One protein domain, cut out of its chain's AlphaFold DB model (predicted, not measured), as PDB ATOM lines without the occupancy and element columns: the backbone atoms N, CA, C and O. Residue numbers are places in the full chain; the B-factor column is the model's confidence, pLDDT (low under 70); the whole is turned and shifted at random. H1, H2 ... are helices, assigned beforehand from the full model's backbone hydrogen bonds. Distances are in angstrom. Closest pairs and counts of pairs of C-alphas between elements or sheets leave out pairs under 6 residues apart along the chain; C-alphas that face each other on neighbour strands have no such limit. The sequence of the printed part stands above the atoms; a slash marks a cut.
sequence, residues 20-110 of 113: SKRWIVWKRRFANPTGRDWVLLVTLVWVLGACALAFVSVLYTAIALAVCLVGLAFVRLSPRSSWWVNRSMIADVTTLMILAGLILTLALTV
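What this domain is: This is residues 20 to 110 of the 113 residues of an uncharacterized protein of Brevibacterium paucivorans (UniProt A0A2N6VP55). Three long helices, H5, H3 and H2, lie side by side in a loose row with H3 in the middle, while residues 20 to 28 of H1 stick out. The 91 printed residues hold five named helices, H1 to H5 in order, and no named strand: all helix. The whole is loose, radius of gyration of the C-alphas 15.8 A, spanning 47 by 32 by 19 A.

Where its parts are: Find C-alpha 89 at (139.761, 159.263, 95.269); H5, residues 89 to 109, runs 30.1 A to C-alpha 109 at (166.111, 172.206, 88.587). H3 is residues 58 to 77, 28.7 A; H2, 35 to 53, 27.0 A; H1, 20 to 31; H4, 81 to 84.

How they stand to each other: H5 touches H3 at a shallow tilt of 14 degrees, opposite ways; look at their closest C-alphas, Ala 100 and Ala 66, 4.4 A apart. H3, with residues 60 to 68 alone, touches H2 in a hairpin, closest C-alphas Thr 61 and Ala 50, 5.0 A. H1 and H4 touch no helix. Every O i to N i+4 pair in H1, H2, H3 and H5 is within hydrogen-bond range; H4 is too short for one.

The domain as a whole: The farthest C-alphas, Lys 21 and Thr 109, are 48.8 A apart. The printed part has no cut, and its four links are tight. Low pLDDT, under 70, includes residues 79 to 89.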
ATOM      1  N   SER A  20     135.748 175.257 125.564       74.62
ATOM      2  CA  SER A  20     135.664 174.140 126.516       74.62
ATOM      3  C   SER A  20     134.835 172.963 125.983       74.62
ATOM      4  O   SER A  20     135.172 171.809 126.241       74.62
ATOM      5  N   LYS A  21     133.799 173.216 125.169       76.75
ATOM      6  CA  LYS A  21     133.070 172.153 124.455       76.75
ATOM      7  C   LYS A  21     133.945 171.490 123.393       76.75
ATOM      8  O   LYS A  21     134.012 170.262 123.363       76.75
ATOM      9  N   ARG A  22     134.650 172.280 122.576       75.94
ATOM     10  CA  ARG A  22     135.617 171.772 121.589       75.94
ATOM     11  C   ARG A  22     136.737 170.981 122.255       75.94
ATOM     12  O   ARG A  22     137.068 169.916 121.765       75.94
ATOM     13  N   TRP A  23     137.227 171.433 123.403       79.44
ATOM     14  CA  TRP A  23     138.243 170.750 124.196       79.44
ATOM     15  C   TRP A  23     137.764 169.390 124.692       79.44
ATOM     16  O   TRP A  23     138.484 168.412 124.574       79.44
ATOM     17  N   ILE A  24     136.533 169.286 125.197       80.19
ATOM     18  CA  ILE A  24     135.969 168.001 125.645       80.19
ATOM     19  C   ILE A  24     135.757 167.048 124.467       80.19
ATOM     20  O   ILE A  24     135.981 165.848 124.605       80.19
ATOM     21  N   VAL A  25     135.301 167.564 123.324       77.69
ATOM     22  CA  VAL A  25     135.153 166.767 122.098       77.69
ATOM     23  C   VAL A  25     136.518 166.297 121.604       77.69
ATOM     24  O   VAL A  25     136.673 165.121 121.304       77.69
ATOM     25  N   TRP A  26     137.507 167.187 121.584       77.31
ATOM     26  CA  TRP A  26     138.891 166.886 121.233       77.31
ATOM     27  C   TRP A  26     139.450 165.802 122.155       77.31
ATOM     28  O   TRP A  26     139.832 164.738 121.684       77.31
ATOM     29  N   LYS A  27     139.343 165.983 123.475       77.31
ATOM     30  CA  LYS A  27     139.798 165.006 124.471       77.31
ATOM     31  C   LYS A  27     139.135 163.635 124.297       77.31
ATOM     32  O   LYS A  27     139.806 162.617 124.389       77.31
ATOM     33  N   ARG A  28     137.831 163.601 123.997       74.06
ATOM     34  CA  ARG A  28     137.111 162.347 123.722       74.06
ATOM     35  C   ARG A  28     137.549 161.671 122.422       74.06
ATOM     36  O   ARG A  28     137.578 160.448 122.386       74.06
ATOM     37  N   ARG A  29     137.910 162.432 121.383       68.69
ATOM     38  CA  ARG A  29     138.449 161.868 120.132       68.69
ATOM     39  C   ARG A  29     139.842 161.267 120.323       68.69
ATOM     40  O   ARG A  29     140.093 160.192 119.805       68.69
ATOM     41  N   PHE A  30     140.709 161.902 121.111       65.50
ATOM     42  CA  PHE A  30     142.043 161.360 121.405       65.50
ATOM     43  C   PHE A  30     142.032 160.176 122.379       65.50
ATOM     44  O   PHE A  30     142.979 159.401 122.385       65.50
ATOM     45  N   ALA A  31     140.971 160.010 123.176       73.12
ATOM     46  CA  ALA A  31     140.810 158.839 124.036       73.12
ATOM     47  C   ALA A  31     140.465 157.557 123.252       73.12
ATOM     48  O   ALA A  31     140.839 156.476 123.686       73.12
ATOM     49  N   ASN A  32     139.790 157.678 122.100       70.75
ATOM     50  CA  ASN A  32     139.473 156.573 121.186       70.75
ATOM     51  C   ASN A  32     139.850 156.966 119.745       70.75
ATOM     52  O   ASN A  32     138.961 157.262 118.937       70.75
ATOM     53  N   PRO A  33     141.153 157.030 119.427       68.12
ATOM     54  CA  PRO A  33     141.614 157.509 118.134       68.12
ATOM     55  C   PRO A  33     141.210 156.539 117.023       68.12
ATOM     56  O   PRO A  33     141.412 155.325 117.117       68.12
ATOM     57  N   THR A  34     140.646 157.075 115.943       74.06
ATOM     58  CA  THR A  34     140.353 156.276 114.749       74.06
ATOM     59  C   THR A  34     141.625 156.084 113.923       74.06
ATOM     60  O   THR A  34     142.567 156.868 114.022       74.06
ATOM     61  N   GLY A  35     141.673 155.068 113.053       73.75
ATOM     62  CA  GLY A  35     142.841 154.852 112.181       73.75
ATOM     63  C   GLY A  35     143.194 156.070 111.310       73.75
ATOM     64  O   GLY A  35     144.363 156.288 111.008       73.75
ATOM     65  N   ARG A  36     142.207 156.912 110.974       73.12
ATOM     66  CA  ARG A  36     142.412 158.172 110.249       73.12
ATOM     67  C   ARG A  36     143.191 159.200 111.070       73.12
ATOM     68  O   ARG A  36     144.041 159.891 110.516       73.12
ATOM     69  N   ASP A  37     142.901 159.308 112.365       76.06
ATOM     70  CA  ASP A  37     143.568 160.268 113.251       76.06
ATOM     71  C   ASP A  37     145.053 159.916 113.403       76.06
ATOM     72  O   ASP A  37     145.903 160.802 113.370       76.06
ATOM     73  N   TRP A  38     145.379 158.621 113.448       79.62
ATOM     74  CA  TRP A  38     146.763 158.141 113.436       79.62
ATOM     75  C   TRP A  38     147.506 158.489 112.148       79.62
ATOM     76  O   TRP A  38     148.629 158.982 112.215       79.62
ATOM     77  N   VAL A  39     146.884 158.303 110.979       81.06
ATOM     78  CA  VAL A  39     147.481 158.710 109.693       81.06
ATOM     79  C   VAL A  39     147.762 160.212 109.683       81.06
ATOM     80  O   VAL A  39     148.851 160.626 109.289       81.06
ATOM     81  N   LEU A  40     146.812 161.034 110.140       80.62
ATOM     82  CA  LEU A  40     146.993 162.486 110.211       80.62
ATOM     83  C   LEU A  40     148.121 162.876 111.170       80.62
ATOM     84  O   LEU A  40     148.914 163.747 110.827       80.62
ATOM     85  N   LEU A  41     148.228 162.223 112.331       83.69
ATOM     86  CA  LEU A  41     149.320 162.455 113.280       83.69
ATOM     87  C   LEU A  41     150.680 162.084 112.687       83.69
ATOM     88  O   LEU A  41     151.602 162.888 112.760       83.69
ATOM     89  N   VAL A  42     150.801 160.910 112.059       84.50
ATOM     90  CA  VAL A  42     152.043 160.482 111.393       84.50
ATOM     91  C   VAL A  42     152.427 161.465 110.291       84.50
ATOM     92  O   VAL A  42     153.577 161.880 110.214       84.50
ATOM     93  N   THR A  43     151.455 161.903 109.490       84.44
ATOM     94  CA  THR A  43     151.674 162.899 108.430       84.44
ATOM     95  C   THR A  43     152.140 164.233 109.013       84.44
ATOM     96  O   THR A  43     153.070 164.842 108.498       84.44
ATOM     97  N   LEU A  44     151.531 164.682 110.113       84.81
ATOM     98  CA  LEU A  44     151.915 165.921 110.788       84.81
ATOM     99  C   LEU A  44     153.357 165.845 111.308       84.81
ATOM    100  O   LEU A  44     154.140 166.764 111.080       84.81
ATOM    101  N   VAL A  45     153.720 164.742 111.968       87.56
ATOM    102  CA  VAL A  45     155.089 164.498 112.451       87.56
ATOM    103  C   VAL A  45     156.074 164.451 111.283       87.56
ATOM    104  O   VAL A  45     157.155 165.026 111.374       87.56
ATOM    105  N   TRP A  46     155.689 163.837 110.164       87.00
ATOM    106  CA  TRP A  46     156.511 163.778 108.958       87.00
ATOM    107  C   TRP A  46     156.769 165.164 108.363       87.00
ATOM    108  O   TRP A  46     157.905 165.483 108.024       87.00
ATOM    109  N   VAL A  47     155.742 166.014 108.275       81.62
ATOM    110  CA  VAL A  47     155.884 167.398 107.798       81.62
ATOM    111  C   VAL A  47     156.786 168.205 108.730       81.62
ATOM    112  O   VAL A  47     157.642 168.939 108.248       81.62
ATOM    113  N   LEU A  48     156.664 168.036 110.050       84.31
ATOM    114  CA  LEU A  48     157.574 168.672 111.009       84.31
ATOM    115  C   LEU A  48     159.023 168.194 110.825       84.31
ATOM    116  O   LEU A  48     159.939 169.013 110.848       84.31
ATOM    117  N   GLY A  49     159.227 166.896 110.585       82.94
ATOM    118  CA  GLY A  49     160.535 166.332 110.250       82.94
ATOM    119  C   GLY A  49     161.101 166.897 108.945       82.94
ATOM    120  O   GLY A  49     162.265 167.284 108.899       82.94
ATOM    121  N   ALA A  50     160.269 167.034 107.910       79.56
ATOM    122  CA  ALA A  50     160.650 167.674 106.654       79.56
ATOM    123  C   ALA A  50     161.015 169.155 106.856       79.56
ATOM    124  O   ALA A  50     162.030 169.609 106.341       79.56
ATOM    125  N   CYS A  51     160.261 169.902 107.667       79.69
ATOM    126  CA  CYS A  51     160.619 171.275 108.029       79.69
ATOM    127  C   CYS A  51     161.951 171.355 108.791       79.69
ATOM    128  O   CYS A  51     162.702 172.302 108.588       79.69
ATOM    129  N   ALA A  52     162.270 170.375 109.638       81.81
ATOM    130  CA  ALA A  52     163.570 170.311 110.305       81.81
ATOM    131  C   ALA A  52     164.714 170.020 109.313       81.81
ATOM    132  O   ALA A  52     165.790 170.604 109.418       81.81
ATOM    133  N   LEU A  53     164.470 169.170 108.310       77.81
ATOM    134  CA  LEU A  53     165.423 168.885 107.230       77.81
ATOM    135  C   LEU A  53     165.712 170.115 106.355       77.81
ATOM    136  O   LEU A  53     166.789 170.184 105.760       77.81
ATOM    137  N   ALA A  54     164.821 171.112 106.335       74.62
ATOM    138  CA  ALA A  54     165.000 172.343 105.558       74.62
ATOM    139  C   ALA A  54     166.188 173.177 106.031       74.62
ATOM    140  O   ALA A  54     166.779 173.898 105.233       74.62
ATOM    141  N   PHE A  55     166.573 173.037 107.300       75.31
ATOM    142  CA  PHE A  55     167.767 173.676 107.847       75.31
ATOM    143  C   PHE A  55     169.071 173.021 107.371       75.31
ATOM    144  O   PHE A  55     170.121 173.649 107.452       75.31
ATOM    145  N   VAL A  56     169.014 171.773 106.894       76.69
ATOM    146  CA  VAL A  56     170.183 171.018 106.420       76.69
ATOM    147  C   VAL A  56     170.305 171.125 104.908       76.69
ATOM    148  O   VAL A  56     171.357 171.497 104.399       76.69
ATOM    149  N   SER A  57     169.235 170.803 104.177       74.94
ATOM    150  CA  SER A  57     169.167 171.065 102.744       74.94
ATOM    151  C   SER A  57     167.727 171.114 102.238       74.94
ATOM    152  O   SER A  57     166.828 170.376 102.670       74.94
ATOM    153  N   VAL A  58     167.512 171.975 101.247       72.94
ATOM    154  CA  VAL A  58     166.215 172.103 100.572       72.94
ATOM    155  C   VAL A  58     165.886 170.823  99.789       72.94
ATOM    156  O   VAL A  58     164.721 170.447  99.674       72.94
ATOM    157  N   LEU A  59     166.906 170.087  99.337       77.81
ATOM    158  CA  LEU A  59     166.765 168.876  98.533       77.81
ATOM    159  C   LEU A  59     166.279 167.694  99.387       77.81
ATOM    160  O   LEU A  59     165.333 167.006  99.003       77.81
ATOM    161  N   TYR A  60     166.824 167.515 100.597       77.06
ATOM    162  CA  TYR A  60     166.336 166.499 101.540       77.06
ATOM    163  C   TYR A  60     164.901 166.779 101.986       77.06
ATOM    164  O   TYR A  60     164.100 165.855 102.128       77.06
ATOM    165  N   THR A  61     164.552 168.054 102.138       77.31
ATOM    166  CA  THR A  61     163.182 168.481 102.449       77.31
ATOM    167  C   THR A  61     162.218 168.157 101.320       77.31
ATOM    168  O   THR A  61     161.149 167.594 101.559       77.31
ATOM    169  N   ALA A  62     162.601 168.469 100.081       77.12
ATOM    170  CA  ALA A  62     161.793 168.191  98.904       77.12
ATOM    171  C   ALA A  62     161.562 166.687  98.710       77.12
ATOM    172  O   ALA A  62     160.426 166.272  98.480       77.12
ATOM    173  N   ILE A  63     162.602 165.864  98.887       80.50
ATOM    174  CA  ILE A  63     162.482 164.400  98.848       80.50
ATOM    175  C   ILE A  63     161.546 163.912  99.960       80.50
ATOM    176  O   ILE A  63     160.622 163.146  99.692       80.50
ATOM    177  N   ALA A  64     161.734 164.375 101.199       81.56
ATOM    178  CA  ALA A  64     160.901 163.966 102.327       81.56
ATOM    179  C   ALA A  64     159.420 164.327 102.117       81.56
ATOM    180  O   ALA A  64     158.540 163.515 102.419       81.56
ATOM    181  N   LEU A  65     159.128 165.505 101.560       80.12
ATOM    182  CA  LEU A  65     157.767 165.921 101.216       80.12
ATOM    183  C   LEU A  65     157.188 165.105 100.056       80.12
ATOM    184  O   LEU A  65     156.035 164.683 100.138       80.12
ATOM    185  N   ALA A  66     157.973 164.825  99.013       80.44
ATOM    186  CA  ALA A  66     157.538 163.986  97.898       80.44
ATOM    187  C   ALA A  66     157.166 162.572  98.378       80.44
ATOM    188  O   ALA A  66     156.082 162.081  98.062       80.44
ATOM    189  N   VAL A  67     157.998 161.957  99.226       83.94
ATOM    190  CA  VAL A  67     157.708 160.652  99.847       83.94
ATOM    191  C   VAL A  67     156.439 160.715 100.700       83.94
ATOM    192  O   VAL A  67     155.614 159.804 100.637       83.94
ATOM    193  N   CYS A  68     156.228 161.802 101.447       84.81
ATOM    194  CA  CYS A  68     155.011 161.998 102.237       84.81
ATOM    195  C   CYS A  68     153.748 162.041 101.364       84.81
ATOM    196  O   CYS A  68     152.743 161.407 101.689       84.81
ATOM    197  N   LEU A  69     153.787 162.784 100.255       80.12
ATOM    198  CA  LEU A  69     152.660 162.929  99.328       80.12
ATOM    199  C   LEU A  69     152.329 161.606  98.633       80.12
ATOM    200  O   LEU A  69     151.158 161.232  98.543       80.12
ATOM    201  N   VAL A  70     153.356 160.865  98.216       81.62
ATOM    202  CA  VAL A  70     153.207 159.517  97.655       81.62
ATOM    203  C   VAL A  70     152.622 158.564  98.701       81.62
ATOM    204  O   VAL A  70     151.653 157.858  98.423       81.62
ATOM    205  N   GLY A  71     153.129 158.586  99.936       80.69
ATOM    206  CA  GLY A  71     152.592 157.792 101.044       80.69
ATOM    207  C   GLY A  71     151.114 158.084 101.320       80.69
ATOM    208  O   GLY A  71     150.315 157.160 101.476       80.69
ATOM    209  N   LEU A  72     150.710 159.357 101.295       79.69
ATOM    210  CA  LEU A  72     149.306 159.764 101.422       79.69
ATOM    211  C   LEU A  72     148.438 159.251 100.267       79.69
ATOM    212  O   LEU A  72     147.307 158.822 100.506       79.69
ATOM    213  N   ALA A  73     148.959 159.249  99.038       78.12
ATOM    214  CA  ALA A  73     148.270 158.677  97.884       78.12
ATOM    215  C   ALA A  73     148.046 157.161  98.052       78.12
ATOM    216  O   ALA A  73     146.943 156.672  97.800       78.12
ATOM    217  N   PHE A  74     149.027 156.422  98.580       79.12
ATOM    218  CA  PHE A  74     148.868 154.998  98.904       79.12
ATOM    219  C   PHE A  74     147.877 154.747 100.043       79.12
ATOM    220  O   PHE A  74     147.042 153.845  99.952       79.12
ATOM    221  N   VAL A  75     147.891 155.567 101.096       78.44
ATOM    222  CA  VAL A  75     146.876 155.480 102.160       78.44
ATOM    223  C   VAL A  75     145.479 155.736 101.593       78.44
ATOM    224  O   VAL A  75     144.513 155.089 102.006       78.44
ATOM    225  N   ARG A  76     145.364 156.628 100.604       72.81
ATOM    226  CA  ARG A  76     144.111 156.891  99.893       72.81
ATOM    227  C   ARG A  76     143.644 155.705  99.047       72.81
ATOM    228  O   ARG A  76     142.437 155.499  98.954       72.81
ATOM    229  N   LEU A  77     144.582 154.940  98.484       69.69
ATOM    230  CA  LEU A  77     144.345 153.694  97.745       69.69
ATOM    231  C   LEU A  77     143.982 152.505  98.646       69.69
ATOM    232  O   LEU A  77     143.502 151.490  98.149       69.69
ATOM    233  N   SER A  78     144.177 152.615  99.964       71.62
ATOM    234  CA  SER A  78     143.893 151.514 100.882       71.62
ATOM    235  C   SER A  78     142.387 151.178 100.963       71.62
ATOM    236  O   SER A  78     141.543 152.080 100.978       71.62
ATOM    237  N   PRO A  79     142.021 149.886 101.110       57.41
ATOM    238  CA  PRO A  79     140.627 149.431 101.203       57.41
ATOM    239  C   PRO A  79     139.908 149.889 102.486       57.41
ATOM    240  O   PRO A  79     138.702 149.701 102.623       57.41
ATOM    241  N   ARG A  80     140.601 150.588 103.402       61.59
ATOM    242  CA  ARG A  80     140.008 151.384 104.500       61.59
ATOM    243  C   ARG A  80     139.375 152.691 103.980       61.59
ATOM    244  O   ARG A  80     139.419 153.739 104.622       61.59
ATOM    245  N   SER A  81     138.752 152.631 102.806       56.03
ATOM    246  CA  SER A  81     138.202 153.767 102.064       56.03
ATOM    247  C   SER A  81     136.914 154.339 102.671       56.03
ATOM    248  O   SER A  81     136.495 155.430 102.280       56.03
ATOM    249  N   SER A  82     136.330 153.686 103.689       59.69
ATOM    250  CA  SER A  82     135.146 154.192 104.410       59.69
ATOM    251  C   SER A  82     135.384 155.533 105.116       59.69
ATOM    252  O   SER A  82     134.440 156.219 105.499       59.69
ATOM    253  N   TRP A  83     136.641 155.962 105.260       60.50
ATOM    254  CA  TRP A  83     136.991 157.283 105.792       60.50
ATOM    255  C   TRP A  83     136.706 158.433 104.821       60.50
ATOM    256  O   TRP A  83     136.744 159.599 105.223       60.50
ATOM    257  N   TRP A  84     136.433 158.114 103.555       61.34
ATOM    258  CA  TRP A  84     136.495 159.063 102.452       61.34
ATOM    259  C   TRP A  84     135.308 158.972 101.486       61.34
ATOM    260  O   TRP A  84     135.442 159.279 100.302       61.34
ATOM    261  N   VAL A  85     134.143 158.573 101.996       59.91
ATOM    262  CA  VAL A  85     132.927 158.255 101.218       59.91
ATOM    263  C   VAL A  85     132.393 159.440 100.389       59.91
ATOM    264  O   VAL A  85     131.579 159.244  99.500       59.91
ATOM    265  N   ASN A  86     132.895 160.661 100.604       63.31
ATOM    266  CA  ASN A  86     132.385 161.878  99.966       63.31
ATOM    267  C   ASN A  86     133.431 162.678  99.167       63.31
ATOM    268  O   ASN A  86     133.232 163.866  98.914       63.31
ATOM    269  N   ARG A  87     134.580 162.079  98.821       61.66
ATOM    270  CA  ARG A  87     135.675 162.777  98.122       61.66
ATOM    271  C   ARG A  87     136.250 161.910  97.005       61.66
ATOM    272  O   ARG A  87     136.563 160.744  97.247       61.66
ATOM    273  N   SER A  88     136.409 162.483  95.806       68.81
ATOM    274  CA  SER A  88     136.963 161.781  94.639       68.81
ATOM    275  C   SER A  88     138.370 161.271  94.939       68.81
ATOM    276  O   SER A  88     139.309 162.043  95.128       68.81
ATOM    277  N   MET A  89     138.499 159.949  95.006       67.12
ATOM    278  CA  MET A  89     139.761 159.263  95.269       67.12
ATOM    279  C   MET A  89     140.778 159.509  94.152       67.12
ATOM    280  O   MET A  89     141.947 159.742  94.434       67.12
ATOM    281  N   ILE A  90     140.318 159.502  92.900       72.44
ATOM    282  CA  ILE A  90     141.172 159.692  91.726       72.44
ATOM    283  C   ILE A  90     141.736 161.113  91.711       72.44
ATOM    284  O   ILE A  90     142.940 161.270  91.555       72.44
ATOM    285  N   ALA A  91     140.897 162.130  91.943       74.56
ATOM    286  CA  ALA A  91     141.340 163.525  91.967       74.56
ATOM    287  C   ALA A  91     142.347 163.802  93.099       74.56
ATOM    288  O   ALA A  91     143.309 164.540  92.908       74.56
ATOM    289  N   ASP A  92     142.159 163.186  94.270       74.81
ATOM    290  CA  ASP A  92     143.103 163.302  95.386       74.81
ATOM    291  C   ASP A  92     144.454 162.658  95.054       74.81
ATOM    292  O   ASP A  92     145.502 163.251  95.288       74.81
ATOM    293  N   VAL A  93     144.450 161.447  94.497       76.88
ATOM    294  CA  VAL A  93     145.686 160.729  94.160       76.88
ATOM    295  C   VAL A  93     146.448 161.448  93.048       76.88
ATOM    296  O   VAL A  93     147.656 161.639  93.172       76.88
ATOM    297  N   THR A  94     145.770 161.900  91.991       78.50
ATOM    298  CA  THR A  94     146.435 162.607  90.887       78.50
ATOM    299  C   THR A  94     147.028 163.932  91.344       78.50
ATOM    300  O   THR A  94     148.180 164.212  91.029       78.50
ATOM    301  N   THR A  95     146.296 164.720  92.134       80.31
ATOM    302  CA  THR A  95     146.816 165.990  92.664       80.31
ATOM    303  C   THR A  95     148.020 165.785  93.582       80.31
ATOM    304  O   THR A  95     149.003 166.510  93.442       80.31
ATOM    305  N   LEU A  96     147.999 164.773  94.457       80.62
ATOM    306  CA  LEU A  96     149.139 164.441  95.321       80.62
ATOM    307  C   LEU A  96     150.372 164.006  94.515       80.62
ATOM    308  O   LEU A  96     151.478 164.450  94.816       80.62
ATOM    309  N   MET A  97     150.192 163.183  93.479       80.19
ATOM    310  CA  MET A  97     151.293 162.698  92.637       80.19
ATOM    311  C   MET A  97     151.878 163.809  91.755       80.19
ATOM    312  O   MET A  97     153.097 163.921  91.649       80.19
ATOM    313  N   ILE A  98     151.030 164.668  91.173       83.38
ATOM    314  CA  ILE A  98     151.477 165.841  90.404       83.38
ATOM    315  C   ILE A  98     152.260 166.789  91.311       83.38
ATOM    316  O   ILE A  98     153.340 167.235  90.934       83.38
ATOM    317  N   LEU A  99     151.757 167.065  92.516       82.31
ATOM    318  CA  LEU A  99     152.436 167.940  93.468       82.31
ATOM    319  C   LEU A  99     153.787 167.359  93.908       82.31
ATOM    320  O   LEU A  99     154.771 168.091  93.962       82.31
ATOM    321  N   ALA A 100     153.856 166.051  94.173       81.19
ATOM    322  CA  ALA A 100     155.106 165.370  94.513       81.19
ATOM    323  C   ALA A 100     156.133 165.479  93.376       81.19
ATOM    324  O   ALA A 100     157.289 165.826  93.619       81.19
ATOM    325  N   GLY A 101     155.696 165.237  92.137       76.19
ATOM    326  CA  GLY A 101     156.532 165.380  90.950       76.19
ATOM    327  C   GLY A 101     157.015 166.815  90.751       76.19
ATOM    328  O   GLY A 101     158.195 167.021  90.477       76.19
ATOM    329  N   LEU A 102     156.133 167.799  90.952       83.31
ATOM    330  CA  LEU A 102     156.450 169.222  90.836       83.31
ATOM    331  C   LEU A 102     157.488 169.656  91.878       83.31
ATOM    332  O   LEU A 102     158.454 170.320  91.529       83.31
ATOM    333  N   ILE A 103     157.327 169.249  93.141       81.25
ATOM    334  CA  ILE A 103     158.283 169.557  94.218       81.25
ATOM    335  C   ILE A 103     159.655 168.953  93.911       81.25
ATOM    336  O   ILE A 103     160.672 169.626  94.071       81.25
ATOM    337  N   LEU A 104     159.689 167.705  93.440       80.06
ATOM    338  CA  LEU A 104     160.936 167.026  93.109       80.06
ATOM    339  C   LEU A 104     161.632 167.656  91.893       80.06
ATOM    340  O   LEU A 104     162.838 167.880  91.931       80.06
ATOM    341  N   THR A 105     160.885 167.985  90.836       78.50
ATOM    342  CA  THR A 105     161.445 168.682  89.664       78.50
ATOM    343  C   THR A 105     161.943 170.072  90.030       78.50
ATOM    344  O   THR A 105     163.047 170.424  89.626       78.50
ATOM    345  N   LEU A 106     161.211 170.841  90.842       78.31
ATOM    346  CA  LEU A 106     161.694 172.135  91.335       78.31
ATOM    347  C   LEU A 106     163.006 171.978  92.116       78.31
ATOM    348  O   LEU A 106     163.965 172.691  91.855       78.31
ATOM    349  N   ALA A 107     163.080 171.008  93.027       75.19
ATOM    350  CA  ALA A 107     164.276 170.787  93.836       75.19
ATOM    351  C   ALA A 107     165.507 170.348  93.025       75.19
ATOM    352  O   ALA A 107     166.624 170.653  93.424       75.19
ATOM    353  N   LEU A 108     165.313 169.648  91.903       75.31
ATOM    354  CA  LEU A 108     166.399 169.217  91.012       75.31
ATOM    355  C   LEU A 108     166.808 170.289  89.991       75.31
ATOM    356  O   LEU A 108     167.942 170.286  89.521       75.31
ATOM    357  N   THR A 109     165.883 171.169  89.608       74.25
ATOM    358  CA  THR A 109     166.111 172.206  88.587       74.25
ATOM    359  C   THR A 109     166.648 173.514  89.153       74.25
ATOM    360  O   THR A 109     167.189 174.301  88.382       74.25
ATOM    361  N   VAL A 110     166.522 173.763  90.461       67.62
ATOM    362  CA  VAL A 110     167.110 174.939  91.116       67.62
ATOM    363  C   VAL A 110     168.603 174.680  91.356       67.62
ATOM    364  O   VAL A 110     168.946 173.861  92.211       67.62
TER     365      VAL A 110